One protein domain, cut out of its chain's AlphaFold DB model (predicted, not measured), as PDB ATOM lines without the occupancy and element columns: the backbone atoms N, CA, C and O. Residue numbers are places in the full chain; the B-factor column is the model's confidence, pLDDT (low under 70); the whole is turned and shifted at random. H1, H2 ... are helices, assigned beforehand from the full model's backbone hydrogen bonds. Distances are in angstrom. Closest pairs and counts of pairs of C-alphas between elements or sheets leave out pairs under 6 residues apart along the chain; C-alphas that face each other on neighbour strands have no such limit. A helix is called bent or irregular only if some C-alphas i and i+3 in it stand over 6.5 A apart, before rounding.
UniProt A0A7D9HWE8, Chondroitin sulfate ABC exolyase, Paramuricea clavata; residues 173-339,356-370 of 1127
ATOM      1  N   PRO A 173     251.243 381.659 225.909       77.19
ATOM      2  CA  PRO A 173     251.465 380.243 225.672       77.19
ATOM      3  C   PRO A 173     252.310 379.560 226.759       77.19
ATOM      4  O   PRO A 173     252.173 378.348 226.932       77.19
ATOM      5  N   PHE A 174     253.170 380.266 227.502       87.94
ATOM      6  CA  PHE A 174     254.070 379.614 228.466       87.94
ATOM      7  C   PHE A 174     253.386 379.231 229.788       87.94
ATOM      8  O   PHE A 174     253.526 378.062 230.180       87.94
ATOM      9  N   PRO A 175     252.597 380.102 230.455       85.69
ATOM     10  CA  PRO A 175     251.899 379.746 231.691       85.69
ATOM     11  C   PRO A 175     250.938 378.573 231.501       85.69
ATOM     12  O   PRO A 175     250.919 377.647 232.315       85.69
ATOM     13  N   ILE A 176     250.213 378.539 230.375       83.00
ATOM     14  CA  ILE A 176     249.303 377.438 230.026       83.00
ATOM     15  C   ILE A 176     250.063 376.107 229.927       83.00
ATOM     16  O   ILE A 176     249.621 375.095 230.479       83.00
ATOM     17  N   GLN A 177     251.213 376.096 229.246       87.69
ATOM     18  CA  GLN A 177     252.025 374.888 229.072       87.69
ATOM     19  C   GLN A 177     252.670 374.439 230.387       87.69
ATOM     20  O   GLN A 177     252.704 373.240 230.683       87.69
ATOM     21  N   ARG A 178     253.141 375.386 231.207       90.44
ATOM     22  CA  ARG A 178     253.702 375.105 232.534       90.44
ATOM     23  C   ARG A 178     252.650 374.501 233.463       90.44
ATOM     24  O   ARG A 178     252.920 373.475 234.094       90.44
ATOM     25  N   TRP A 179     251.440 375.058 233.476       89.19
ATOM     26  CA  TRP A 179     250.306 374.514 234.221       89.19
ATOM     27  C   TRP A 179     249.918 373.103 233.755       89.19
ATOM     28  O   TRP A 179     249.745 372.201 234.572       89.19
ATOM     29  N   ASP A 180     249.891 372.849 232.444       87.44
ATOM     30  CA  ASP A 180     249.636 371.507 231.900       87.44
ATOM     31  C   ASP A 180     250.643 370.455 232.374       87.44
ATOM     32  O   ASP A 180     250.300 369.291 232.613       87.44
ATOM     33  N   LYS A 181     251.917 370.842 232.480       90.25
ATOM     34  CA  LYS A 181     252.967 369.967 233.008       90.25
ATOM     35  C   LYS A 181     252.786 369.725 234.507       90.25
ATOM     36  O   LYS A 181     252.999 368.592 234.940       90.25
ATOM     37  N   LEU A 182     252.346 370.730 235.268       91.56
ATOM     38  CA  LEU A 182     252.008 370.595 236.690       91.56
ATOM     39  C   LEU A 182     250.830 369.642 236.912       91.56
ATOM     40  O   LEU A 182     250.975 368.696 237.679       91.56
ATOM     41  N   LEU A 183     249.727 369.781 236.168       90.19
ATOM     42  CA  LEU A 183     248.587 368.855 236.248       90.19
ATOM     43  C   LEU A 183     249.010 367.397 235.992       90.19
ATOM     44  O   LEU A 183     248.617 366.484 236.717       90.19
ATOM     45  N   LYS A 184     249.880 367.169 234.996       91.19
ATOM     46  CA  LYS A 184     250.462 365.838 234.732       91.19
ATOM     47  C   LYS A 184     251.336 365.338 235.884       91.19
ATOM     48  O   LYS A 184     251.427 364.126 236.080       91.19
ATOM     49  N   ASN A 185     252.011 366.237 236.596       92.88
ATOM     50  CA  ASN A 185     252.810 365.903 237.771       92.88
ATOM     51  C   ASN A 185     251.911 365.530 238.962       92.88
ATOM     52  O   ASN A 185     252.148 364.500 239.583       92.88
ATOM     53  N   PHE A 186     250.833 366.279 239.215       93.56
ATOM     54  CA  PHE A 186     249.852 365.970 240.265       93.56
ATOM     55  C   PHE A 186     249.193 364.602 240.045       93.56
ATOM     56  O   PHE A 186     249.210 363.751 240.932       93.56
ATOM     57  N   ASP A 187     248.732 364.328 238.818       92.12
ATOM     58  CA  ASP A 187     248.179 363.015 238.458       92.12
ATOM     59  C   ASP A 187     249.196 361.879 238.675       92.12
ATOM     60  O   ASP A 187     248.843 360.787 239.126       92.12
ATOM     61  N   ARG A 188     250.472 362.121 238.338       94.19
ATOM     62  CA  ARG A 188     251.553 361.148 238.542       94.19
ATOM     63  C   ARG A 188     251.808 360.914 240.027       94.19
ATOM     64  O   ARG A 188     251.977 359.768 240.414       94.19
ATOM     65  N   ALA A 189     251.809 361.966 240.836       95.06
ATOM     66  CA  ALA A 189     252.026 361.885 242.273       95.06
ATOM     67  C   ALA A 189     250.935 361.073 242.974       95.06
ATOM     68  O   ALA A 189     251.249 360.187 243.765       95.06
ATOM     69  N   GLN A 190     249.668 361.305 242.619       93.44
ATOM     70  CA  GLN A 190     248.546 360.533 243.152       93.44
ATOM     71  C   GLN A 190     248.636 359.056 242.751       93.44
ATOM     72  O   GLN A 190     248.419 358.173 243.581       93.44
ATOM     73  N   LYS A 191     249.027 358.775 241.501       93.25
ATOM     74  CA  LYS A 191     249.280 357.406 241.041       93.25
ATOM     75  C   LYS A 191     250.442 356.755 241.795       93.25
ATOM     76  O   LYS A 191     250.287 355.649 242.284       93.25
ATOM     77  N   THR A 192     251.582 357.432 241.924       92.94
ATOM     78  CA  THR A 192     252.751 356.924 242.660       92.94
ATOM     79  C   THR A 192     252.417 356.677 244.133       92.94
ATOM     80  O   THR A 192     252.855 355.678 244.691       92.94
ATOM     81  N   LEU A 193     251.604 357.526 244.768       92.81
ATOM     82  CA  LEU A 193     251.147 357.301 246.138       92.81
ATOM     83  C   LEU A 193     250.357 355.989 246.280       92.81
ATOM     84  O   LEU A 193     250.604 355.224 247.206       92.81
ATOM     85  N   ILE A 194     249.426 355.720 245.365       90.44
ATOM     86  CA  ILE A 194     248.593 354.511 245.405       90.44
ATOM     87  C   ILE A 194     249.402 353.277 244.994       90.44
ATOM     88  O   ILE A 194     249.467 352.310 245.746       90.44
ATOM     89  N   ASP A 195     250.029 353.325 243.820       89.38
ATOM     90  CA  ASP A 195     250.626 352.157 243.168       89.38
ATOM     91  C   ASP A 195     251.997 351.791 243.751       89.38
ATOM     92  O   ASP A 195     252.381 350.624 243.733       89.38
ATOM     93  N   GLU A 196     252.775 352.778 244.214       88.19
ATOM     94  CA  GLU A 196     254.143 352.540 244.687       88.19
ATOM     95  C   GLU A 196     254.284 352.609 246.207       88.19
ATOM     96  O   GLU A 196     255.148 351.910 246.731       88.19
ATOM     97  N   PHE A 197     253.515 353.457 246.899       88.75
ATOM     98  CA  PHE A 197     253.596 353.638 248.357       88.75
ATOM     99  C   PHE A 197     252.432 353.006 249.131       88.75
ATOM    100  O   PHE A 197     252.501 352.987 250.356       88.75
ATOM    101  N   GLU A 198     251.420 352.469 248.437       89.62
ATOM    102  CA  GLU A 198     250.287 351.734 249.019       89.62
ATOM    103  C   GLU A 198     249.499 352.561 250.047       89.62
ATOM    104  O   GLU A 198     249.530 352.275 251.234       89.62
ATOM    105  N   TYR A 199     248.792 353.615 249.626       87.06
ATOM    106  CA  TYR A 199     248.048 354.472 250.566       87.06
ATOM    107  C   TYR A 199     246.927 353.723 251.336       87.06
ATOM    108  O   TYR A 199     246.037 353.167 250.684       87.06
ATOM    109  N   PRO A 200     246.879 353.794 252.688       85.50
ATOM    110  CA  PRO A 200     247.804 354.512 253.575       85.50
ATOM    111  C   PRO A 200     249.162 353.795 253.711       85.50
ATOM    112  O   PRO A 200     249.183 352.594 253.980       85.50
ATOM    113  N   PRO A 201     250.294 354.513 253.569       87.00
ATOM    114  CA  PRO A 201     251.604 353.880 253.476       87.00
ATOM    115  C   PRO A 201     252.010 353.196 254.786       87.00
ATOM    116  O   PRO A 201     251.883 353.769 255.866       87.00
ATOM    117  N   THR A 202     252.551 351.982 254.674       84.19
ATOM    118  CA  THR A 202     253.026 351.174 255.820       84.19
ATOM    119  C   THR A 202     254.464 350.671 255.665       84.19
ATOM    120  O   THR A 202     255.053 350.159 256.615       84.19
ATOM    121  N   SER A 203     255.052 350.814 254.475       86.06
ATOM    122  CA  SER A 203     256.407 350.337 254.177       86.06
ATOM    123  C   SER A 203     257.496 351.187 254.848       86.06
ATOM    124  O   SER A 203     257.262 352.328 255.230       86.06
ATOM    125  N   GLY A 204     258.710 350.650 254.991       89.25
ATOM    126  CA  GLY A 204     259.837 351.395 255.564       89.25
ATOM    127  C   GLY A 204     260.387 352.493 254.637       89.25
ATOM    128  O   GLY A 204     260.643 352.223 253.455       89.25
ATOM    129  N   LEU A 205     260.657 353.694 255.168       92.50
ATOM    130  CA  LEU A 205     261.436 354.740 254.482       92.50
ATOM    131  C   LEU A 205     262.897 354.740 254.927       92.50
ATOM    132  O   LEU A 205     263.224 354.683 256.108       92.50
ATOM    133  N   PHE A 206     263.801 354.885 253.960       91.75
ATOM    134  CA  PHE A 206     265.237 354.830 254.212       91.75
ATOM    135  C   PHE A 206     265.973 356.070 253.704       91.75
ATOM    136  O   PHE A 206     265.626 356.656 252.674       91.75
ATOM    137  N   ALA A 207     267.065 356.430 254.383       90.12
ATOM    138  CA  ALA A 207     268.003 357.442 253.902       90.12
ATOM    139  C   ALA A 207     268.617 357.035 252.551       90.12
ATOM    140  O   ALA A 207     268.798 355.849 252.251       90.12
ATOM    141  N   ARG A 208     269.019 358.015 251.742       88.06
ATOM    142  CA  ARG A 208     269.674 357.881 250.430       88.06
ATOM    143  C   ARG A 208     270.763 356.816 250.414       88.06
ATOM    144  O   ARG A 208     270.800 356.014 249.486       88.06
ATOM    145  N   ASN A 209     271.640 356.817 251.416       85.62
ATOM    146  CA  ASN A 209     272.806 355.931 251.455       85.62
ATOM    147  C   ASN A 209     272.526 354.541 252.026       85.62
ATOM    148  O   ASN A 209     273.430 353.708 252.001       85.62
ATOM    149  N   SER A 210     271.316 354.287 252.535       86.25
ATOM    150  CA  SER A 210     270.901 352.933 252.907       86.25
ATOM    151  C   SER A 210     270.967 352.004 251.697       86.25
ATOM    152  O   SER A 210     270.615 352.396 250.582       86.25
ATOM    153  N   GLU A 211     271.414 350.772 251.916       82.25
ATOM    154  CA  GLU A 211     271.357 349.709 250.908       82.25
ATOM    155  C   GLU A 211     269.914 349.245 250.636       82.25
ATOM    156  O   GLU A 211     269.620 348.741 249.555       82.25
ATOM    157  N   TYR A 212     269.004 349.480 251.584       81.44
ATOM    158  CA  TYR A 212     267.564 349.308 251.412       81.44
ATOM    159  C   TYR A 212     266.964 350.562 250.805       81.44
ATOM    160  O   TYR A 212     267.399 351.671 251.107       81.44
ATOM    161  N   GLY A 213     265.948 350.412 249.966       69.75
ATOM    162  CA  GLY A 213     265.272 351.554 249.366       69.75
ATOM    163  C   GLY A 213     265.727 351.916 247.952       69.75
ATOM    164  O   GLY A 213     265.474 353.029 247.519       69.75
ATOM    165  N   GLY A 214     266.481 351.062 247.253       58.88
ATOM    166  CA  GLY A 214     266.918 351.333 245.879       58.88
ATOM    167  C   GLY A 214     267.111 350.066 245.043       58.88
ATOM    168  O   GLY A 214     267.257 348.973 245.586       58.88
ATOM    169  N   GLY A 215     267.141 350.210 243.713       57.81
ATOM    170  CA  GLY A 215     267.314 349.083 242.786       57.81
ATOM    171  C   GLY A 215     266.067 348.196 242.679       57.81
ATOM    172  O   GLY A 215     264.954 348.705 242.662       57.81
ATOM    173  N   SER A 216     266.250 346.874 242.594       41.47
ATOM    174  CA  SER A 216     265.178 345.865 242.503       41.47
ATOM    175  C   SER A 216     264.501 345.533 243.845       41.47
ATOM    176  O   SER A 216     263.794 344.534 243.936       41.47
ATOM    177  N   ASN A 217     264.758 346.309 244.904       53.12
ATOM    178  CA  ASN A 217     264.205 346.092 246.242       53.12
ATOM    179  C   ASN A 217     262.912 346.921 246.423       53.12
ATOM    180  O   ASN A 217     262.931 348.102 246.076       53.12
ATOM    181  N   PRO A 218     261.818 346.357 246.976       54.16
ATOM    182  CA  PRO A 218     260.548 347.069 247.186       54.16
ATOM    183  C   PRO A 218     260.601 348.258 248.170       54.16
ATOM    184  O   PRO A 218     259.697 349.089 248.149       54.16
ATOM    185  N   ALA A 219     261.630 348.370 249.016       65.12
ATOM    186  CA  ALA A 219     261.775 349.471 249.980       65.12
ATOM    187  C   ALA A 219     261.889 350.866 249.311       65.12
ATOM    188  O   ALA A 219     262.327 350.974 248.163       65.12
ATOM    189  N   LYS A 220     261.590 351.957 250.044       87.56
ATOM    190  CA  LYS A 220     261.498 353.334 249.498       87.56
ATOM    191  C   LYS A 220     262.449 354.335 250.169       87.56
ATOM    192  O   LYS A 220     262.872 354.138 251.307       87.56
ATOM    193  N   LYS A 221     262.802 355.436 249.484       90.81
ATOM    194  CA  LYS A 221     263.602 356.539 250.070       90.81
ATOM    195  C   LYS A 221     262.744 357.733 250.487       90.81
ATOM    196  O   LYS A 221     261.851 358.124 249.739       90.81
ATOM    197  N   PHE A 222     263.146 358.429 251.556       93.81
ATOM    198  CA  PHE A 222     262.560 359.724 251.952       93.81
ATOM    199  C   PHE A 222     262.496 360.717 250.787       93.81
ATOM    200  O   PHE A 222     261.431 361.206 250.424       93.81
ATOM    201  N   SER A 223     263.632 360.943 250.115       91.38
ATOM    202  CA  SER A 223     263.687 361.891 248.995       91.38
ATOM    203  C   SER A 223     262.812 361.510 247.791       91.38
ATOM    204  O   SER A 223     262.527 362.368 246.961       91.38
ATOM    205  N   GLU A 224     262.395 360.249 247.649       91.62
ATOM    206  CA  GLU A 224     261.444 359.884 246.596       91.62
ATOM    207  C   GLU A 224     260.026 360.279 246.984       91.62
ATOM    208  O   GLU A 224     259.366 360.945 246.189       91.62
ATOM    209  N   LEU A 225     259.604 359.965 248.212       94.38
ATOM    210  CA  LEU A 225     258.301 360.374 248.732       94.38
ATOM    211  C   LEU A 225     258.153 361.901 248.722       94.38
ATOM    212  O   LEU A 225     257.169 362.421 248.202       94.38
ATOM    213  N   PHE A 226     259.158 362.629 249.218       95.56
ATOM    214  CA  PHE A 226     259.110 364.091 249.305       95.56
ATOM    215  C   PHE A 226     258.871 364.751 247.946       95.56
ATOM    216  O   PHE A 226     258.023 365.629 247.816       95.56
ATOM    217  N   ASN A 227     259.618 364.326 246.926       92.94
ATOM    218  CA  ASN A 227     259.668 365.047 245.654       92.94
ATOM    219  C   ASN A 227     258.710 364.484 244.595       92.94
ATOM    220  O   ASN A 227     258.276 365.235 243.727       92.94
ATOM    221  N   LYS A 228     258.380 363.183 244.641       93.88
ATOM    222  CA  LYS A 228     257.449 362.555 243.687       93.88
ATOM    223  C   LYS A 228     255.999 362.565 244.170       93.88
ATOM    224  O   LYS A 228     255.116 362.417 243.337       93.88
ATOM    225  N   VAL A 229     255.759 362.705 245.479       95.94
ATOM    226  CA  VAL A 229     254.418 362.590 246.072       95.94
ATOM    227  C   VAL A 229     254.065 363.811 246.913       95.94
ATOM    228  O   VAL A 229     253.190 364.574 246.519       95.94
ATOM    229  N   LEU A 230     254.757 364.026 248.037       97.69
ATOM    230  CA  LEU A 230     254.359 365.015 249.044       97.69
ATOM    231  C   LEU A 230     254.254 366.428 248.456       97.69
ATOM    232  O   LEU A 230     253.201 367.054 248.557       97.69
ATOM    233  N   HIS A 231     255.310 366.910 247.798       97.12
ATOM    234  CA  HIS A 231     255.339 368.265 247.250       97.12
ATOM    235  C   HIS A 231     254.353 368.474 246.095       97.12
ATOM    236  O   HIS A 231     253.577 369.422 246.187       97.12
ATOM    237  N   PRO A 232     254.277 367.612 245.059       96.75
ATOM    238  CA  PRO A 232     253.233 367.747 244.046       96.75
ATOM    239  C   PRO A 232     251.810 367.776 244.625       96.75
ATOM    240  O   PRO A 232     251.030 368.632 244.227       96.75
ATOM    241  N   LEU A 233     251.474 366.890 245.572       96.81
ATOM    242  CA  LEU A 233     250.135 366.867 246.178       96.81
ATOM    243  C   LEU A 233     249.869 368.106 247.036       96.81
ATOM    244  O   LEU A 233     248.766 368.646 247.016       96.81
ATOM    245  N   THR A 234     250.886 368.581 247.757       98.00
ATOM    246  CA  THR A 234     250.783 369.813 248.545       98.00
ATOM    247  C   THR A 234     250.598 371.031 247.652       98.00
ATOM    248  O   THR A 234     249.762 371.873 247.949       98.00
ATOM    249  N   LEU A 235     251.336 371.115 246.543       96.06
ATOM    250  CA  LEU A 235     251.204 372.202 245.580       96.06
ATOM    251  C   LEU A 235     249.841 372.162 244.874       96.06
ATOM    252  O   LEU A 235     249.250 373.217 244.655       96.06
ATOM    253  N   GLU A 236     249.318 370.970 244.557       94.44
ATOM    254  CA  GLU A 236     247.948 370.832 244.047       94.44
ATOM    255  C   GLU A 236     246.939 371.380 245.055       94.44
ATOM    256  O   GLU A 236     246.103 372.197 244.673       94.44
ATOM    257  N   TYR A 237     247.010 370.934 246.316       96.19
ATOM    258  CA  TYR A 237     246.124 371.411 247.374       96.19
ATOM    259  C   TYR A 237     246.226 372.927 247.513       96.19
ATOM    260  O   TYR A 237     245.222 373.596 247.319       96.19
ATOM    261  N   HIS A 238     247.436 373.450 247.729       95.12
ATOM    262  CA  HIS A 238     247.687 374.870 247.941       95.12
ATOM    263  C   HIS A 238     247.094 375.740 246.832       95.12
ATOM    264  O   HIS A 238     246.434 376.719 247.136       95.12
ATOM    265  N   ILE A 239     247.283 375.389 245.553       91.94
ATOM    266  CA  ILE A 239     246.741 376.191 244.444       91.94
ATOM    267  C   ILE A 239     245.214 376.056 244.365       91.94
ATOM    268  O   ILE A 239     244.531 377.064 244.186       91.94
ATOM    269  N   LYS A 240     244.678 374.832 244.496       91.25
ATOM    270  CA  LYS A 240     243.246 374.527 244.315       91.25
ATOM    271  C   LYS A 240     242.356 374.865 245.513       91.25
ATOM    272  O   LYS A 240     241.138 374.842 245.357       91.25
ATOM    273  N   SER A 241     242.931 375.125 246.684       93.56
ATOM    274  CA  SER A 241     242.198 375.519 247.891       93.56
ATOM    275  C   SER A 241     242.159 377.028 248.113       93.56
ATOM    276  O   SER A 241     241.499 377.479 249.047       93.56
ATOM    277  N   ARG A 242     242.831 377.828 247.273       91.38
ATOM    278  CA  ARG A 242     242.747 379.292 247.363       91.38
ATOM    279  C   ARG A 242     241.312 379.733 247.120       91.38
ATOM    280  O   ARG A 242     240.688 379.281 246.163       91.38
ATOM    281  N   VAL A 243     240.837 380.666 247.938       91.12
ATOM    282  CA  VAL A 243     239.466 381.193 247.874       91.12
ATOM    283  C   VAL A 243     239.114 381.655 246.459       91.12
ATOM    284  O   VAL A 243     238.087 381.250 245.923       91.12
ATOM    285  N   ASP A 244     239.995 382.417 245.810       88.25
ATOM    286  CA  ASP A 244     239.759 382.902 244.447       88.25
ATOM    287  C   ASP A 244     239.730 381.768 243.413       88.25
ATOM    288  O   ASP A 244     238.911 381.790 242.494       88.25
ATOM    289  N   GLU A 245     240.558 380.732 243.579       89.56
ATOM    290  CA  GLU A 245     240.560 379.558 242.698       89.56
ATOM    291  C   GLU A 245     239.265 378.747 242.849       89.56
ATOM    292  O   GLU A 245     238.662 378.357 241.845       89.56
ATOM    293  N   VAL A 246     238.818 378.526 244.088       93.25
ATOM    294  CA  VAL A 246     237.570 377.819 244.408       93.25
ATOM    295  C   VAL A 246     236.374 378.594 243.868       93.25
ATOM    296  O   VAL A 246     235.593 378.036 243.099       93.25
ATOM    297  N   ASN A 247     236.272 379.887 244.178       92.06
ATOM    298  CA  ASN A 247     235.174 380.748 243.740       92.06
ATOM    299  C   ASN A 247     235.095 380.835 242.213       92.06
ATOM    300  O   ASN A 247     234.020 380.713 241.623       92.06
ATOM    301  N   HIS A 248     236.238 381.009 241.552       89.31
ATOM    302  CA  HIS A 248     236.300 381.068 240.098       89.31
ATOM    303  C   HIS A 248     235.880 379.741 239.454       89.31
ATOM    304  O   HIS A 248     235.053 379.718 238.541       89.31
ATOM    305  N   THR A 249     236.396 378.624 239.972       90.44
ATOM    306  CA  THR A 249     236.028 377.278 239.516       90.44
ATOM    307  C   THR A 249     234.544 377.001 239.723       90.44
ATOM    308  O   THR A 249     233.885 376.490 238.816       90.44
ATOM    309  N   ALA A 250     234.017 377.351 240.898       92.56
ATOM    310  CA  ALA A 250     232.623 377.158 241.256       92.56
ATOM    311  C   ALA A 250     231.705 377.955 240.336       92.56
ATOM    312  O   ALA A 250     230.758 377.388 239.795       92.56
ATOM    313  N   CYS A 251     232.028 379.225 240.074       91.44
ATOM    314  CA  CYS A 251     231.242 380.061 239.175       91.44
ATOM    315  C   CYS A 251     231.161 379.462 237.766       91.44
ATOM    316  O   CYS A 251     230.065 379.263 237.242       91.44
ATOM    317  N   LEU A 252     232.299 379.097 237.168       89.75
ATOM    318  CA  LEU A 252     232.320 378.558 235.807       89.75
ATOM    319  C   LEU A 252     231.641 377.188 235.703       89.75
ATOM    320  O   LEU A 252     230.963 376.886 234.717       89.75
ATOM    321  N   PHE A 253     231.798 376.349 236.728       90.94
ATOM    322  CA  PHE A 253     231.122 375.061 236.790       90.94
ATOM    323  C   PHE A 253     229.604 375.231 236.947       90.94
ATOM    324  O   PHE A 253     228.836 374.609 236.209       90.94
ATOM    325  N   ALA A 254     229.165 376.111 237.848       90.81
ATOM    326  CA  ALA A 254     227.759 376.410 238.092       90.81
ATOM    327  C   ALA A 254     227.079 377.046 236.870       90.81
ATOM    328  O   ALA A 254     225.976 376.641 236.516       90.81
ATOM    329  N   GLN A 255     227.749 377.961 236.162       90.62
ATOM    330  CA  GLN A 255     227.250 378.535 234.906       90.62
ATOM    331  C   GLN A 255     227.016 377.468 233.833       90.62
ATOM    332  O   GLN A 255     226.056 377.548 233.070       90.62
ATOM    333  N   LYS A 256     227.894 376.460 233.766       89.94
ATOM    334  CA  LYS A 256     227.824 375.406 232.751       89.94
ATOM    335  C   LYS A 256     226.779 374.334 233.056       89.94
ATOM    336  O   LYS A 256     226.166 373.819 232.125       89.94
ATOM    337  N   TYR A 257     226.615 373.966 234.326       89.25
ATOM    338  CA  TYR A 257     225.795 372.818 234.739       89.25
ATOM    339  C   TYR A 257     224.538 373.189 235.529       89.25
ATOM    340  O   TYR A 257     223.757 372.299 235.864       89.25
ATOM    341  N   THR A 258     224.351 374.473 235.849       86.12
ATOM    342  CA  THR A 258     223.174 375.038 236.536       86.12
ATOM    343  C   THR A 258     222.763 374.279 237.802       86.12
ATOM    344  O   THR A 258     221.580 374.191 238.116       86.12
ATOM    345  N   CYS A 259     223.734 373.684 238.502       82.25
ATOM    346  CA  CYS A 259     223.520 372.813 239.660       82.25
ATOM    347  C   CYS A 259     222.494 371.686 239.453       82.25
ATOM    348  O   CYS A 259     221.871 371.260 240.420       82.25
ATOM    349  N   ASP A 260     222.321 371.185 238.222       83.25
ATOM    350  CA  ASP A 260     221.439 370.049 237.928       83.25
ATOM    351  C   ASP A 260     222.049 368.739 238.479       83.25
ATOM    352  O   ASP A 260     223.037 368.242 237.916       83.25
ATOM    353  N   PRO A 261     221.482 368.133 239.547       73.81
ATOM    354  CA  PRO A 261     222.009 366.898 240.132       73.81
ATOM    355  C   PRO A 261     221.860 365.686 239.191       73.81
ATOM    356  O   PRO A 261     222.597 364.700 239.315       73.81
ATOM    357  N   GLY A 262     220.916 365.741 238.243       73.81
ATOM    358  CA  GLY A 262     220.648 364.698 237.249       73.81
ATOM    359  C   GLY A 262     221.477 364.827 235.966       73.81
ATOM    360  O   GLY A 262     221.595 363.855 235.213       73.81
ATOM    361  N   GLY A 263     222.090 365.990 235.734       81.38
ATOM    362  CA  GLY A 263     222.818 366.321 234.513       81.38
ATOM    363  C   GLY A 263     224.098 365.505 234.294       81.38
ATOM    364  O   GLY A 263     224.822 365.127 235.225       81.38
ATOM    365  N   GLN A 264     224.427 365.231 233.026       85.38
ATOM    366  CA  GLN A 264     225.700 364.600 232.671       85.38
ATOM    367  C   GLN A 264     226.848 365.618 232.701       85.38
ATOM    368  O   GLN A 264     226.911 366.528 231.880       85.38
ATOM    369  N   ILE A 265     227.804 365.413 233.610       88.44
ATOM    370  CA  ILE A 265     229.021 366.231 233.705       88.44
ATOM    371  C   ILE A 265     230.077 365.702 232.729       88.44
ATOM    372  O   ILE A 265     230.432 364.516 232.763       88.44
ATOM    373  N   ALA A 266     230.628 366.581 231.891       88.31
ATOM    374  CA  ALA A 266     231.691 366.231 230.960       88.31
ATOM    375  C   ALA A 266     232.946 365.748 231.704       88.31
ATOM    376  O   ALA A 266     233.386 366.323 232.701       88.31
ATOM    377  N   LYS A 267     233.575 364.691 231.177       85.69
ATOM    378  CA  LYS A 267     234.761 364.065 231.787       85.69
ATOM    379  C   LYS A 267     235.940 365.037 231.947       85.69
ATOM    380  O   LYS A 267     236.675 364.930 232.922       85.69
ATOM    381  N   GLY A 268     236.125 365.952 230.995       84.25
ATOM    382  CA  GLY A 268     237.189 366.960 231.051       84.25
ATOM    383  C   GLY A 268     237.015 367.926 232.221       84.25
ATOM    384  O   GLY A 268     237.956 368.131 232.981       84.25
ATOM    385  N   ASP A 269     235.799 368.433 232.418       86.94
ATOM    386  CA  ASP A 269     235.514 369.441 233.446       86.94
ATOM    387  C   ASP A 269     235.625 368.858 234.852       86.94
ATOM    388  O   ASP A 269     236.236 369.455 235.734       86.94
ATOM    389  N   ILE A 270     235.122 367.636 235.060       88.25
ATOM    390  CA  ILE A 270     235.307 366.984 236.357       88.25
ATOM    391  C   ILE A 270     236.786 366.685 236.634       88.25
ATOM    392  O   ILE A 270     237.222 366.796 237.777       88.25
ATOM    393  N   PHE A 271     237.587 366.342 235.617       87.88
ATOM    394  CA  PHE A 271     239.032 366.144 235.794       87.88
ATOM    395  C   PHE A 271     239.758 367.455 236.114       87.88
ATOM    396  O   PHE A 271     240.740 367.419 236.851       87.88
ATOM    397  N   ALA A 272     239.286 368.599 235.613       84.00
ATOM    398  CA  ALA A 272     239.860 369.897 235.957       84.00
ATOM    399  C   ALA A 272     239.770 370.164 237.472       84.00
ATOM    400  O   ALA A 272     240.760 370.560 238.087       84.00
ATOM    401  N   ILE A 273     238.631 369.828 238.090       88.88
ATOM    402  CA  ILE A 273     238.416 369.967 239.539       88.88
ATOM    403  C   ILE A 273     239.169 368.873 240.308       88.88
ATOM    404  O   ILE A 273     240.002 369.145 241.176       88.88
ATOM    405  N   THR A 274     238.916 367.612 239.962       89.31
ATOM    406  CA  THR A 274     239.245 366.442 240.801       89.31
ATOM    407  C   THR A 274     240.562 365.743 240.460       89.31
ATOM    408  O   THR A 274     241.032 364.921 241.242       89.31
ATOM    409  N   GLY A 275     241.163 366.047 239.306       87.69
ATOM    410  CA  GLY A 275     242.263 365.262 238.743       87.69
ATOM    411  C   GLY A 275     241.804 363.908 238.178       87.69
ATOM    412  O   GLY A 275     240.619 363.667 237.922       87.69
ATOM    413  N   LYS A 276     242.754 362.993 237.943       88.12
ATOM    414  CA  LYS A 276     242.459 361.653 237.392       88.12
ATOM    415  C   LYS A 276     242.108 360.581 238.428       88.12
ATOM    416  O   LYS A 276     241.785 359.458 238.023       88.12
ATOM    417  N   ASP A 277     242.112 360.899 239.716       87.00
ATOM    418  CA  ASP A 277     241.797 359.950 240.787       87.00
ATOM    419  C   ASP A 277     240.308 359.560 240.795       87.00
ATOM    420  O   ASP A 277     239.415 360.408 240.777       87.00
ATOM    421  N   SER A 278     240.014 358.259 240.777       87.38
ATOM    422  CA  SER A 278     238.635 357.761 240.725       87.38
ATOM    423  C   SER A 278     237.858 357.993 242.017       87.38
ATOM    424  O   SER A 278     236.655 358.240 241.944       87.38
ATOM    425  N   VAL A 279     238.524 357.944 243.169       86.56
ATOM    426  CA  VAL A 279     237.908 358.123 244.487       86.56
ATOM    427  C   VAL A 279     237.519 359.585 244.680       86.56
ATOM    428  O   VAL A 279     236.364 359.870 244.984       86.56
ATOM    429  N   MET A 280     238.436 360.510 244.390       89.62
ATOM    430  CA  MET A 280     238.197 361.957 244.430       89.62
ATOM    431  C   MET A 280     237.047 362.363 243.499       89.62
ATOM    432  O   MET A 280     236.163 363.125 243.883       89.62
ATOM    433  N   ARG A 281     236.997 361.790 242.288       90.44
ATOM    434  CA  ARG A 281     235.881 361.998 241.352       90.44
ATOM    435  C   ARG A 281     234.545 361.544 241.898       90.44
ATOM    436  O   ARG A 281     233.550 362.241 241.723       90.44
ATOM    437  N   ASN A 282     234.504 360.348 242.473       90.12
ATOM    438  CA  ASN A 282     233.266 359.798 243.003       90.12
ATOM    439  C   ASN A 282     232.798 360.612 244.213       90.12
ATOM    440  O   ASN A 282     231.620 360.936 244.276       90.12
ATOM    441  N   SER A 283     233.717 361.014 245.095       89.50
ATOM    442  CA  SER A 283     233.433 361.896 246.233       89.50
ATOM    443  C   SER A 283     232.823 363.229 245.780       89.50
ATOM    444  O   SER A 283     231.704 363.546 246.187       89.50
ATOM    445  N   PHE A 284     233.464 363.932 244.838       92.44
ATOM    446  CA  PHE A 284     232.934 365.184 244.291       92.44
ATOM    447  C   PHE A 284     231.551 365.003 243.650       92.44
ATOM    448  O   PHE A 284     230.635 365.771 243.929       92.44
ATOM    449  N   LYS A 285     231.356 363.960 242.823       91.12
ATOM    450  CA  LYS A 285     230.043 363.680 242.208       91.12
ATOM    451  C   LYS A 285     228.965 363.425 243.248       91.12
ATOM    452  O   LYS A 285     227.847 363.889 243.066       91.12
ATOM    453  N   THR A 286     229.271 362.649 244.282       90.81
ATOM    454  CA  THR A 286     228.315 362.343 245.347       90.81
ATOM    455  C   THR A 286     227.904 363.618 246.068       90.81
ATOM    456  O   THR A 286     226.710 363.842 246.246       90.81
ATOM    457  N   ARG A 287     228.866 364.487 246.405       90.38
ATOM    458  CA  ARG A 287     228.573 365.754 247.077       90.38
ATOM    459  C   ARG A 287     227.800 366.721 246.188       90.38
ATOM    460  O   ARG A 287     226.742 367.188 246.593       90.38
ATOM    461  N   TYR A 288     228.239 366.932 244.950       90.56
ATOM    462  CA  TYR A 288     227.544 367.796 243.992       90.56
ATOM    463  C   TYR A 288     226.102 367.336 243.707       90.56
ATOM    464  O   TYR A 288     225.225 368.153 243.450       90.56
ATOM    465  N   ARG A 289     225.822 366.030 243.780       90.62
ATOM    466  CA  ARG A 289     224.471 365.480 243.578       90.62
ATOM    467  C   ARG A 289     223.590 365.491 244.825       90.62
ATOM    468  O   ARG A 289     222.436 365.075 244.739       90.62
ATOM    469  N   SER A 290     224.120 365.905 245.973       88.75
ATOM    470  CA  SER A 290     223.320 366.034 247.190       88.75
ATOM    471  C   SER A 290     222.309 367.175 247.058       88.75
ATOM    472  O   SER A 290     222.534 368.143 246.334       88.75
ATOM    473  N   SER A 291     221.163 367.034 247.724       84.81
ATOM    474  CA  SER A 291     220.143 368.081 247.771       84.81
ATOM    475  C   SER A 291     220.657 369.296 248.539       84.81
ATOM    476  O   SER A 291     221.203 369.133 249.629       84.81
ATOM    477  N   PHE A 292     220.393 370.492 248.022       85.69
ATOM    478  CA  PHE A 292     220.695 371.769 248.667       85.69
ATOM    479  C   PHE A 292     219.458 372.678 248.652       85.69
ATOM    480  O   PHE A 292     218.499 372.427 247.916       85.69
ATOM    481  N   ALA A 293     219.439 373.702 249.506       80.19
ATOM    482  CA  ALA A 293     218.308 374.620 249.602       80.19
ATOM    483  C   ALA A 293     218.179 375.453 248.317       80.19
ATOM    484  O   ALA A 293     219.154 376.041 247.862       80.19
ATOM    485  N   SER A 294     216.987 375.532 247.724       73.25
ATOM    486  CA  SER A 294     216.761 376.393 246.560       73.25
ATOM    487  C   SER A 294     216.534 377.839 247.004       73.25
ATOM    488  O   SER A 294     215.512 378.128 247.628       73.25
ATOM    489  N   ASP A 295     217.449 378.737 246.642       76.00
ATOM    490  CA  ASP A 295     217.324 380.187 246.833       76.00
ATOM    491  C   ASP A 295     217.311 380.900 245.463       76.00
ATOM    492  O   ASP A 295     218.228 380.680 244.664       76.00
ATOM    493  N   PRO A 296     216.290 381.724 245.147       75.94
ATOM    494  CA  PRO A 296     216.257 382.522 243.921       75.94
ATOM    495  C   PRO A 296     217.238 383.710 243.908       75.94
ATOM    496  O   PRO A 296     217.415 384.321 242.847       75.94
ATOM    497  N   ALA A 297     217.865 384.063 245.038       87.56
ATOM    498  CA  ALA A 297     218.847 385.141 245.108       87.56
ATOM    499  C   ALA A 297     220.033 384.873 244.166       87.56
ATOM    500  O   ALA A 297     220.618 383.791 244.162       87.56
ATOM    501  N   GLN A 298     220.382 385.862 243.344       89.75
ATOM    502  CA  GLN A 298     221.509 385.771 242.412       89.75
ATOM    503  C   GLN A 298     222.836 385.994 243.142       89.75
ATOM    504  O   GLN A 298     222.912 386.842 244.031       89.75
ATOM    505  N   HIS A 299     223.885 385.283 242.727       91.62
ATOM    506  CA  HIS A 299     225.231 385.529 243.234       91.62
ATOM    507  C   HIS A 299     225.727 386.911 242.760       91.62
ATOM    508  O   HIS A 299     225.614 387.222 241.568       91.62
ATOM    509  N   PRO A 300     226.319 387.745 243.634       87.62
ATOM    510  CA  PRO A 300     226.650 389.138 243.316       87.62
ATOM    511  C   PRO A 300     227.655 389.302 242.167       87.62
ATOM    512  O   PRO A 300     227.628 390.313 241.469       87.62
ATOM    513  N   THR A 301     228.538 388.321 241.954       86.56
ATOM    514  CA  THR A 301     229.613 388.392 240.944       86.56
ATOM    515  C   THR A 301     229.592 387.258 239.918       86.56
ATOM    516  O   THR A 301     230.365 387.298 238.964       86.56
ATOM    517  N   CYS A 302     228.710 386.261 240.067       89.38
ATOM    518  CA  CYS A 302     228.636 385.117 239.155       89.38
ATOM    519  C   CYS A 302     227.339 385.183 238.346       89.38
ATOM    520  O   CYS A 302     226.279 384.747 238.788       89.38
ATOM    521  N   THR A 303     227.415 385.784 237.158       88.62
ATOM    522  CA  THR A 303     226.234 386.067 236.335       88.62
ATOM    523  C   THR A 303     225.488 384.786 235.954       88.62
ATOM    524  O   THR A 303     226.095 383.854 235.426       88.62
ATOM    525  N   GLY A 304     224.168 384.771 236.176       87.62
ATOM    526  CA  GLY A 304     223.282 383.665 235.795       87.62
ATOM    527  C   GLY A 304     223.271 382.479 236.764       87.62
ATOM    528  O   GLY A 304     222.709 381.439 236.428       87.62
ATOM    529  N   VAL A 305     223.881 382.618 237.944       91.06
ATOM    530  CA  VAL A 305     223.976 381.573 238.971       91.06
ATOM    531  C   VAL A 305     223.340 382.071 240.269       91.06
ATOM    532  O   VAL A 305     223.610 383.190 240.709       91.06
ATOM    533  N   SER A 306     222.495 381.249 240.901       92.06
ATOM    534  CA  SER A 306     221.958 381.573 242.228       92.06
ATOM    535  C   SER A 306     223.016 381.414 243.319       92.06
ATOM    536  O   SER A 306     223.898 380.562 243.209       92.06
ATOM    537  N   GLN A 307     222.901 382.194 244.394       91.88
ATOM    538  CA  GLN A 307     223.787 382.126 245.557       91.88
ATOM    539  C   GLN A 307     223.861 380.694 246.103       91.88
ATOM    540  O   GLN A 307     224.947 380.143 246.226       91.88
ATOM    541  N   ALA A 308     222.713 380.034 246.285       91.50
ATOM    542  CA  ALA A 308     222.674 378.657 246.770       91.50
ATOM    543  C   ALA A 308     223.347 377.638 245.832       91.50
ATOM    544  O   ALA A 308     223.958 376.684 246.303       91.50
ATOM    545  N   CYS A 309     223.249 377.816 244.510       91.44
ATOM    546  CA  CYS A 309     223.950 376.953 243.557       91.44
ATOM    547  C   CYS A 309     225.467 377.176 243.623       91.44
ATOM    548  O   CYS A 309     226.235 376.216 243.640       91.44
ATOM    549  N   PHE A 310     225.897 378.436 243.695       93.25
ATOM    550  CA  PHE A 310     227.305 378.780 243.861       93.25
ATOM    551  C   PHE A 310     227.881 378.166 245.146       93.25
ATOM    552  O   PHE A 310     228.849 377.411 245.067       93.25
ATOM    553  N   ASP A 311     227.234 378.408 246.289       92.88
ATOM    554  CA  ASP A 311     227.662 377.909 247.600       92.88
ATOM    555  C   ASP A 311     227.713 376.375 247.627       92.88
ATOM    556  O   ASP A 311     228.682 375.795 248.106       92.88
ATOM    557  N   HIS A 312     226.737 375.697 247.015       92.88
ATOM    558  CA  HIS A 312     226.728 374.233 246.911       92.88
ATOM    559  C   HIS A 312     227.928 373.673 246.129       92.88
ATOM    560  O   HIS A 312     228.499 372.642 246.494       92.88
ATOM    561  N   VAL A 313     228.341 374.339 245.046       93.31
ATOM    562  CA  VAL A 313     229.537 373.927 244.292       93.31
ATOM    563  C   VAL A 313     230.810 374.227 245.080       93.31
ATOM    564  O   VAL A 313     231.713 373.389 245.076       93.31
ATOM    565  N   VAL A 314     230.879 375.372 245.770       95.06
ATOM    566  CA  VAL A 314     231.989 375.712 246.675       95.06
ATOM    567  C   VAL A 314     232.140 374.637 247.750       95.06
ATOM    568  O   VAL A 314     233.205 374.033 247.842       95.06
ATOM    569  N   GLU A 315     231.061 374.284 248.453       94.25
ATOM    570  CA  GLU A 315     231.059 373.217 249.462       94.25
ATOM    571  C   GLU A 315     231.548 371.874 248.891       94.25
ATOM    572  O   GLU A 315     232.323 371.161 249.527       94.25
ATOM    573  N   ALA A 316     231.143 371.520 247.664       93.88
ATOM    574  CA  ALA A 316     231.603 370.294 247.011       93.88
ATOM    575  C   ALA A 316     233.103 370.309 246.665       93.88
ATOM    576  O   ALA A 316     233.754 369.258 246.686       93.88
ATOM    577  N   ILE A 317     233.655 371.474 246.319       94.88
ATOM    578  CA  ILE A 317     235.091 371.659 246.075       94.88
ATOM    579  C   ILE A 317     235.863 371.647 247.403       94.88
ATOM    580  O   ILE A 317     236.937 371.043 247.472       94.88
ATOM    581  N   ASP A 318     235.313 372.238 248.459       95.19
ATOM    582  CA  ASP A 318     235.939 372.281 249.779       95.19
ATOM    583  C   ASP A 318     236.010 370.895 250.427       95.19
ATOM    584  O   ASP A 318     237.085 370.497 250.875       95.19
ATOM    585  N   ASP A 319     234.952 370.080 250.349       93.44
ATOM    586  CA  ASP A 319     234.976 368.677 250.808       93.44
ATOM    587  C   ASP A 319     236.077 367.852 250.107       93.44
ATOM    588  O   ASP A 319     236.761 366.994 250.690       93.44
ATOM    589  N   LEU A 320     236.285 368.125 248.817       94.19
ATOM    590  CA  LEU A 320     237.353 367.522 248.029       94.19
ATOM    591  C   LEU A 320     238.738 368.018 248.484       94.19
ATOM    592  O   LEU A 320     239.680 367.223 248.570       94.19
ATOM    593  N   ASN A 321     238.881 369.312 248.770       95.44
ATOM    594  CA  ASN A 321     240.116 369.901 249.282       95.44
ATOM    595  C   ASN A 321     240.456 369.381 250.688       95.44
ATOM    596  O   ASN A 321     241.615 369.047 250.942       95.44
ATOM    597  N   GLU A 322     239.469 369.171 251.556       94.81
ATOM    598  CA  GLU A 322     239.649 368.507 252.852       94.81
ATOM    599  C   GLU A 322     240.159 367.068 252.694       94.81
ATOM    600  O   GLU A 322     241.067 366.629 253.411       94.81
ATOM    601  N   SER A 323     239.664 366.347 251.684       92.62
ATOM    602  CA  SER A 323     240.170 365.012 251.344       92.62
ATOM    603  C   SER A 323     241.632 365.044 250.872       92.62
ATOM    604  O   SER A 323     242.411 364.148 251.214       92.62
ATOM    605  N   ARG A 324     242.042 366.074 250.111       94.44
ATOM    606  CA  ARG A 324     243.455 366.282 249.724       94.44
ATOM    607  C   ARG A 324     244.322 366.546 250.954       94.44
ATOM    608  O   ARG A 324     245.332 365.868 251.138       94.44
ATOM    609  N   LYS A 325     243.903 367.481 251.810       96.56
ATOM    610  CA  LYS A 325     244.611 367.856 253.042       96.56
ATOM    611  C   LYS A 325     244.808 366.659 253.969       96.56
ATOM    612  O   LYS A 325     245.926 366.402 254.408       96.56
ATOM    613  N   THR A 326     243.753 365.874 254.190       94.44
ATOM    614  CA  THR A 326     243.787 364.675 255.044       94.44
ATOM    615  C   THR A 326     244.831 363.666 254.563       94.44
ATOM    616  O   THR A 326     245.621 363.166 255.365       94.44
ATOM    617  N   LYS A 327     244.901 363.414 253.247       93.44
ATOM    618  CA  LYS A 327     245.935 362.546 252.658       93.44
ATOM    619  C   LYS A 327     247.341 363.076 252.937       93.44
ATOM    620  O   LYS A 327     248.217 362.304 253.313       93.44
ATOM    621  N   ILE A 328     247.560 364.380 252.768       97.31
ATOM    622  CA  ILE A 328     248.873 365.001 252.991       97.31
ATOM    623  C   ILE A 328     249.276 364.936 254.471       97.31
ATOM    624  O   ILE A 328     250.428 364.647 254.784       97.31
ATOM    625  N   PHE A 329     248.336 365.132 255.394       97.38
ATOM    626  CA  PHE A 329     248.604 365.054 256.832       97.38
ATOM    627  C   PHE A 329     248.976 363.635 257.266       97.38
ATOM    628  O   PHE A 329     249.943 363.463 258.006       97.38
ATOM    629  N   ALA A 330     248.295 362.619 256.726       96.06
ATOM    630  CA  ALA A 330     248.679 361.225 256.935       96.06
ATOM    631  C   ALA A 330     250.111 360.939 256.442       96.06
ATOM    632  O   ALA A 330     250.837 360.169 257.069       96.06
ATOM    633  N   LEU A 331     250.555 361.590 255.357       97.31
ATOM    634  CA  LEU A 331     251.943 361.490 254.900       97.31
ATOM    635  C   LEU A 331     252.929 362.140 255.872       97.31
ATOM    636  O   LEU A 331     253.982 361.558 256.100       97.31
ATOM    637  N   PHE A 332     252.621 363.305 256.452       97.19
ATOM    638  CA  PHE A 332     253.484 363.916 257.473       97.19
ATOM    639  C   PHE A 332     253.618 363.035 258.716       97.19
ATOM    640  O   PHE A 332     254.734 362.842 259.199       97.19
ATOM    641  N   ASP A 333     252.509 362.463 259.191       96.00
ATOM    642  CA  ASP A 333     252.512 361.559 260.344       96.00
ATOM    643  C   ASP A 333     253.343 360.301 260.058       96.00
ATOM    644  O   ASP A 333     254.195 359.924 260.862       96.00
ATOM    645  N   TYR A 334     253.190 359.717 258.866       96.69
ATOM    646  CA  TYR A 334     254.018 358.606 258.403       96.69
ATOM    647  C   TYR A 334     255.504 358.987 258.279       96.69
ATOM    648  O   TYR A 334     256.369 358.283 258.783       96.69
ATOM    649  N   ILE A 335     255.835 360.122 257.656       96.62
ATOM    650  CA  ILE A 335     257.221 360.598 257.494       96.62
ATOM    651  C   ILE A 335     257.909 360.775 258.851       96.62
ATOM    652  O   ILE A 335     259.068 360.373 259.015       96.62
ATOM    653  N   LYS A 336     257.192 361.355 259.819       96.06
ATOM    654  CA  LYS A 336     257.667 361.524 261.189       96.06
ATOM    655  C   LYS A 336     257.884 360.175 261.869       96.06
ATOM    656  O   LYS A 336     258.958 359.955 262.428       96.06
ATOM    657  N   ASP A 337     256.902 359.275 261.793       96.00
ATOM    658  CA  ASP A 337     257.007 357.923 262.349       96.00
ATOM    659  C   ASP A 337     258.222 357.176 261.788       96.00
ATOM    660  O   ASP A 337     258.959 356.543 262.535       96.00
ATOM    661  N   GLN A 338     258.513 357.330 260.498       95.75
ATOM    662  CA  GLN A 338     259.668 356.704 259.853       95.75
ATOM    663  C   GLN A 338     261.025 357.308 260.259       95.75
ATOM    664  O   GLN A 338     262.078 356.798 259.870       95.75
ATOM    665  N   GLY A 339     261.029 358.374 261.061       95.12
ATOM    666  CA  GLY A 339     262.225 358.916 261.696       95.12
ATOM    667  C   GLY A 339     262.747 360.219 261.108       95.12
ATOM    668  O   GLY A 339     263.837 360.644 261.507       95.12
ATOM    669  N   MET A 356     265.663 367.016 250.373       91.75
ATOM    670  CA  MET A 356     264.645 367.526 251.306       91.75
ATOM    671  C   MET A 356     263.732 368.613 250.729       91.75
ATOM    672  O   MET A 356     262.830 369.064 251.427       91.75
ATOM    673  N   SER A 357     263.961 369.034 249.480       93.56
ATOM    674  CA  SER A 357     263.242 370.152 248.860       93.56
ATOM    675  C   SER A 357     261.733 369.984 248.976       93.56
ATOM    676  O   SER A 357     261.071 370.863 249.519       93.56
ATOM    677  N   GLY A 358     261.201 368.828 248.573       95.38
ATOM    678  CA  GLY A 358     259.769 368.586 248.662       95.38
ATOM    679  C   GLY A 358     259.188 368.663 250.077       95.38
ATOM    680  O   GLY A 358     258.086 369.166 250.238       95.38
ATOM    681  N   PHE A 359     259.934 368.253 251.106       97.56
ATOM    682  CA  PHE A 359     259.487 368.391 252.496       97.56
ATOM    683  C   PHE A 359     259.417 369.864 252.918       97.56
ATOM    684  O   PHE A 359     258.387 370.306 253.416       97.56
ATOM    685  N   ALA A 360     260.481 370.636 252.673       97.44
ATOM    686  CA  ALA A 360     260.551 372.040 253.084       97.44
ATOM    687  C   ALA A 360     259.480 372.909 252.399       97.44
ATOM    688  O   ALA A 360     258.791 373.674 253.070       97.44
ATOM    689  N   HIS A 361     259.295 372.747 251.082       97.94
ATOM    690  CA  HIS A 361     258.240 373.455 250.351       97.94
ATOM    691  C   HIS A 361     256.846 373.070 250.873       97.94
ATOM    692  O   HIS A 361     256.018 373.950 251.086       97.94
ATOM    693  N   SER A 362     256.595 371.784 251.143       98.44
ATOM    694  CA  SER A 362     255.304 371.338 251.671       98.44
ATOM    695  C   SER A 362     254.977 371.906 253.048       98.44
ATOM    696  O   SER A 362     253.838 372.299 253.271       98.44
ATOM    697  N   VAL A 363     255.953 371.984 253.960       98.56
ATOM    698  CA  VAL A 363     255.739 372.608 255.277       98.56
ATOM    699  C   VAL A 363     255.393 374.092 255.122       98.56
ATOM    700  O   VAL A 363     254.454 374.560 255.756       98.56
ATOM    701  N   PHE A 364     256.100 374.825 254.254       98.62
ATOM    702  CA  PHE A 364     255.816 376.243 254.008       98.62
ATOM    703  C   PHE A 364     254.414 376.475 253.421       98.62
ATOM    704  O   PHE A 364     253.677 377.342 253.889       98.62
ATOM    705  N   LEU A 365     254.028 375.685 252.415       98.25
ATOM    706  CA  LEU A 365     252.735 375.822 251.736       98.25
ATOM    707  C   LEU A 365     251.536 375.415 252.609       98.25
ATOM    708  O   LEU A 365     250.426 375.838 252.312       98.25
ATOM    709  N   LEU A 366     251.758 374.613 253.662       98.06
ATOM    710  CA  LEU A 366     250.727 374.141 254.602       98.06
ATOM    711  C   LEU A 366     250.834 374.762 255.996       98.06
ATOM    712  O   LEU A 366     250.247 374.260 256.954       98.06
ATOM    713  N   ARG A 367     251.648 375.805 256.164       98.06
ATOM    714  CA  ARG A 367     251.969 376.355 257.489       98.06
ATOM    715  C   ARG A 367     250.726 376.765 258.283       98.06
ATOM    716  O   ARG A 367     250.676 376.524 259.488       98.06
ATOM    717  N   ASN A 368     249.704 377.301 257.616       96.56
ATOM    718  CA  ASN A 368     248.459 377.734 258.251       96.56
ATOM    719  C   ASN A 368     247.627 376.534 258.724       96.56
ATOM    720  O   ASN A 368     247.159 376.503 259.861       96.56
ATOM    721  N   GLU A 369     247.510 375.503 257.894       97.81
ATOM    722  CA  GLU A 369     246.807 374.260 258.199       97.81
ATOM    723  C   GLU A 369     247.527 373.472 259.302       97.81
ATOM    724  O   GLU A 369     246.893 372.925 260.206       97.81
ATOM    725  N   LEU A 370     248.862 373.437 259.264       97.75
ATOM    726  CA  LEU A 370     249.698 372.824 260.296       97.75
ATOM    727  C   LEU A 370     249.578 373.570 261.629       97.75
ATOM    728  O   LEU A 370     249.564 372.925 262.680       97.75
TER     729      LEU A 370
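This is residues 173 to 339 and 356 to 370 of the 1127 residues of the protein "Chondroitin sulfate ABC exolyase" of Paramuricea clavata (UniProt A0A7D9HWE8). One long helix, H6, runs along the longest axis as a rail: H2 packs beside residues 321 to 335 of it, and H3 and H5 pack on its earlier part. H7 packs on H2, H4 packs on H5, and H1 crosses H2, with its residues 173 to 181 sticking out. The printed part has 182 residues, with eight named helices, H1 to H8 in chain order, and no named strand: all helix. It is only just compact, close to loose, with a radius of gyration of the C-alphas of 18.7 A and spans of 64 by 32 by 30 A.

H6, residues 307 to 337, is 44.4 A long, from C-alpha 307 at (223.787, 382.126, 245.557) to C-alpha 337 at (257.007, 357.923, 262.349). H1, residues 173 to 195, is 33.1 A long and begins at (251.465, 380.243, 225.672). H2, residues 222 to 240, spans 25.5 A; it is irregular, with C-alphas 228 and 231 7.1 A apart. H3 is residues 243 to 257, 20.7 A, H4 267 to 274, H5 278 to 288, H7 357 to 365 and H8 367 to 370.

H6 touches H2 at a shallow tilt of 17 degrees, opposite ways; the closest C-alphas, of Tyr 237 and Arg 324, are 6.2 A apart. H5 and H6 form a helical hairpin at 34 degrees, only just short of steep, with C-alphas 287 and 316 closest at 5.5 A. H3 touches H6 at a steep tilt of 49 degrees, with C-alphas 250 and 313 closest at 5.4 A. H1 touches residues 228 to 236 of H2 at 55 degrees, a steep tilt, with C-alphas 189 and 229 closest at 4.5 A. H2 has 11 of 15 O i to N i+4 pairs within hydrogen-bond range; H1, H3, H4, H5, H6 and H7 have every pair, and H8 is too short for one.

The farthest C-alphas, of Glu 211 and Pro 296, are 64.5 A apart. Residues 340 to 355 are not printed, and C-alphas 339 and 356 are 13.7 A apart across the cut. The links H1 to H2 and H5 to H6 are long. Residues 213 to 219 have pLDDT under 70.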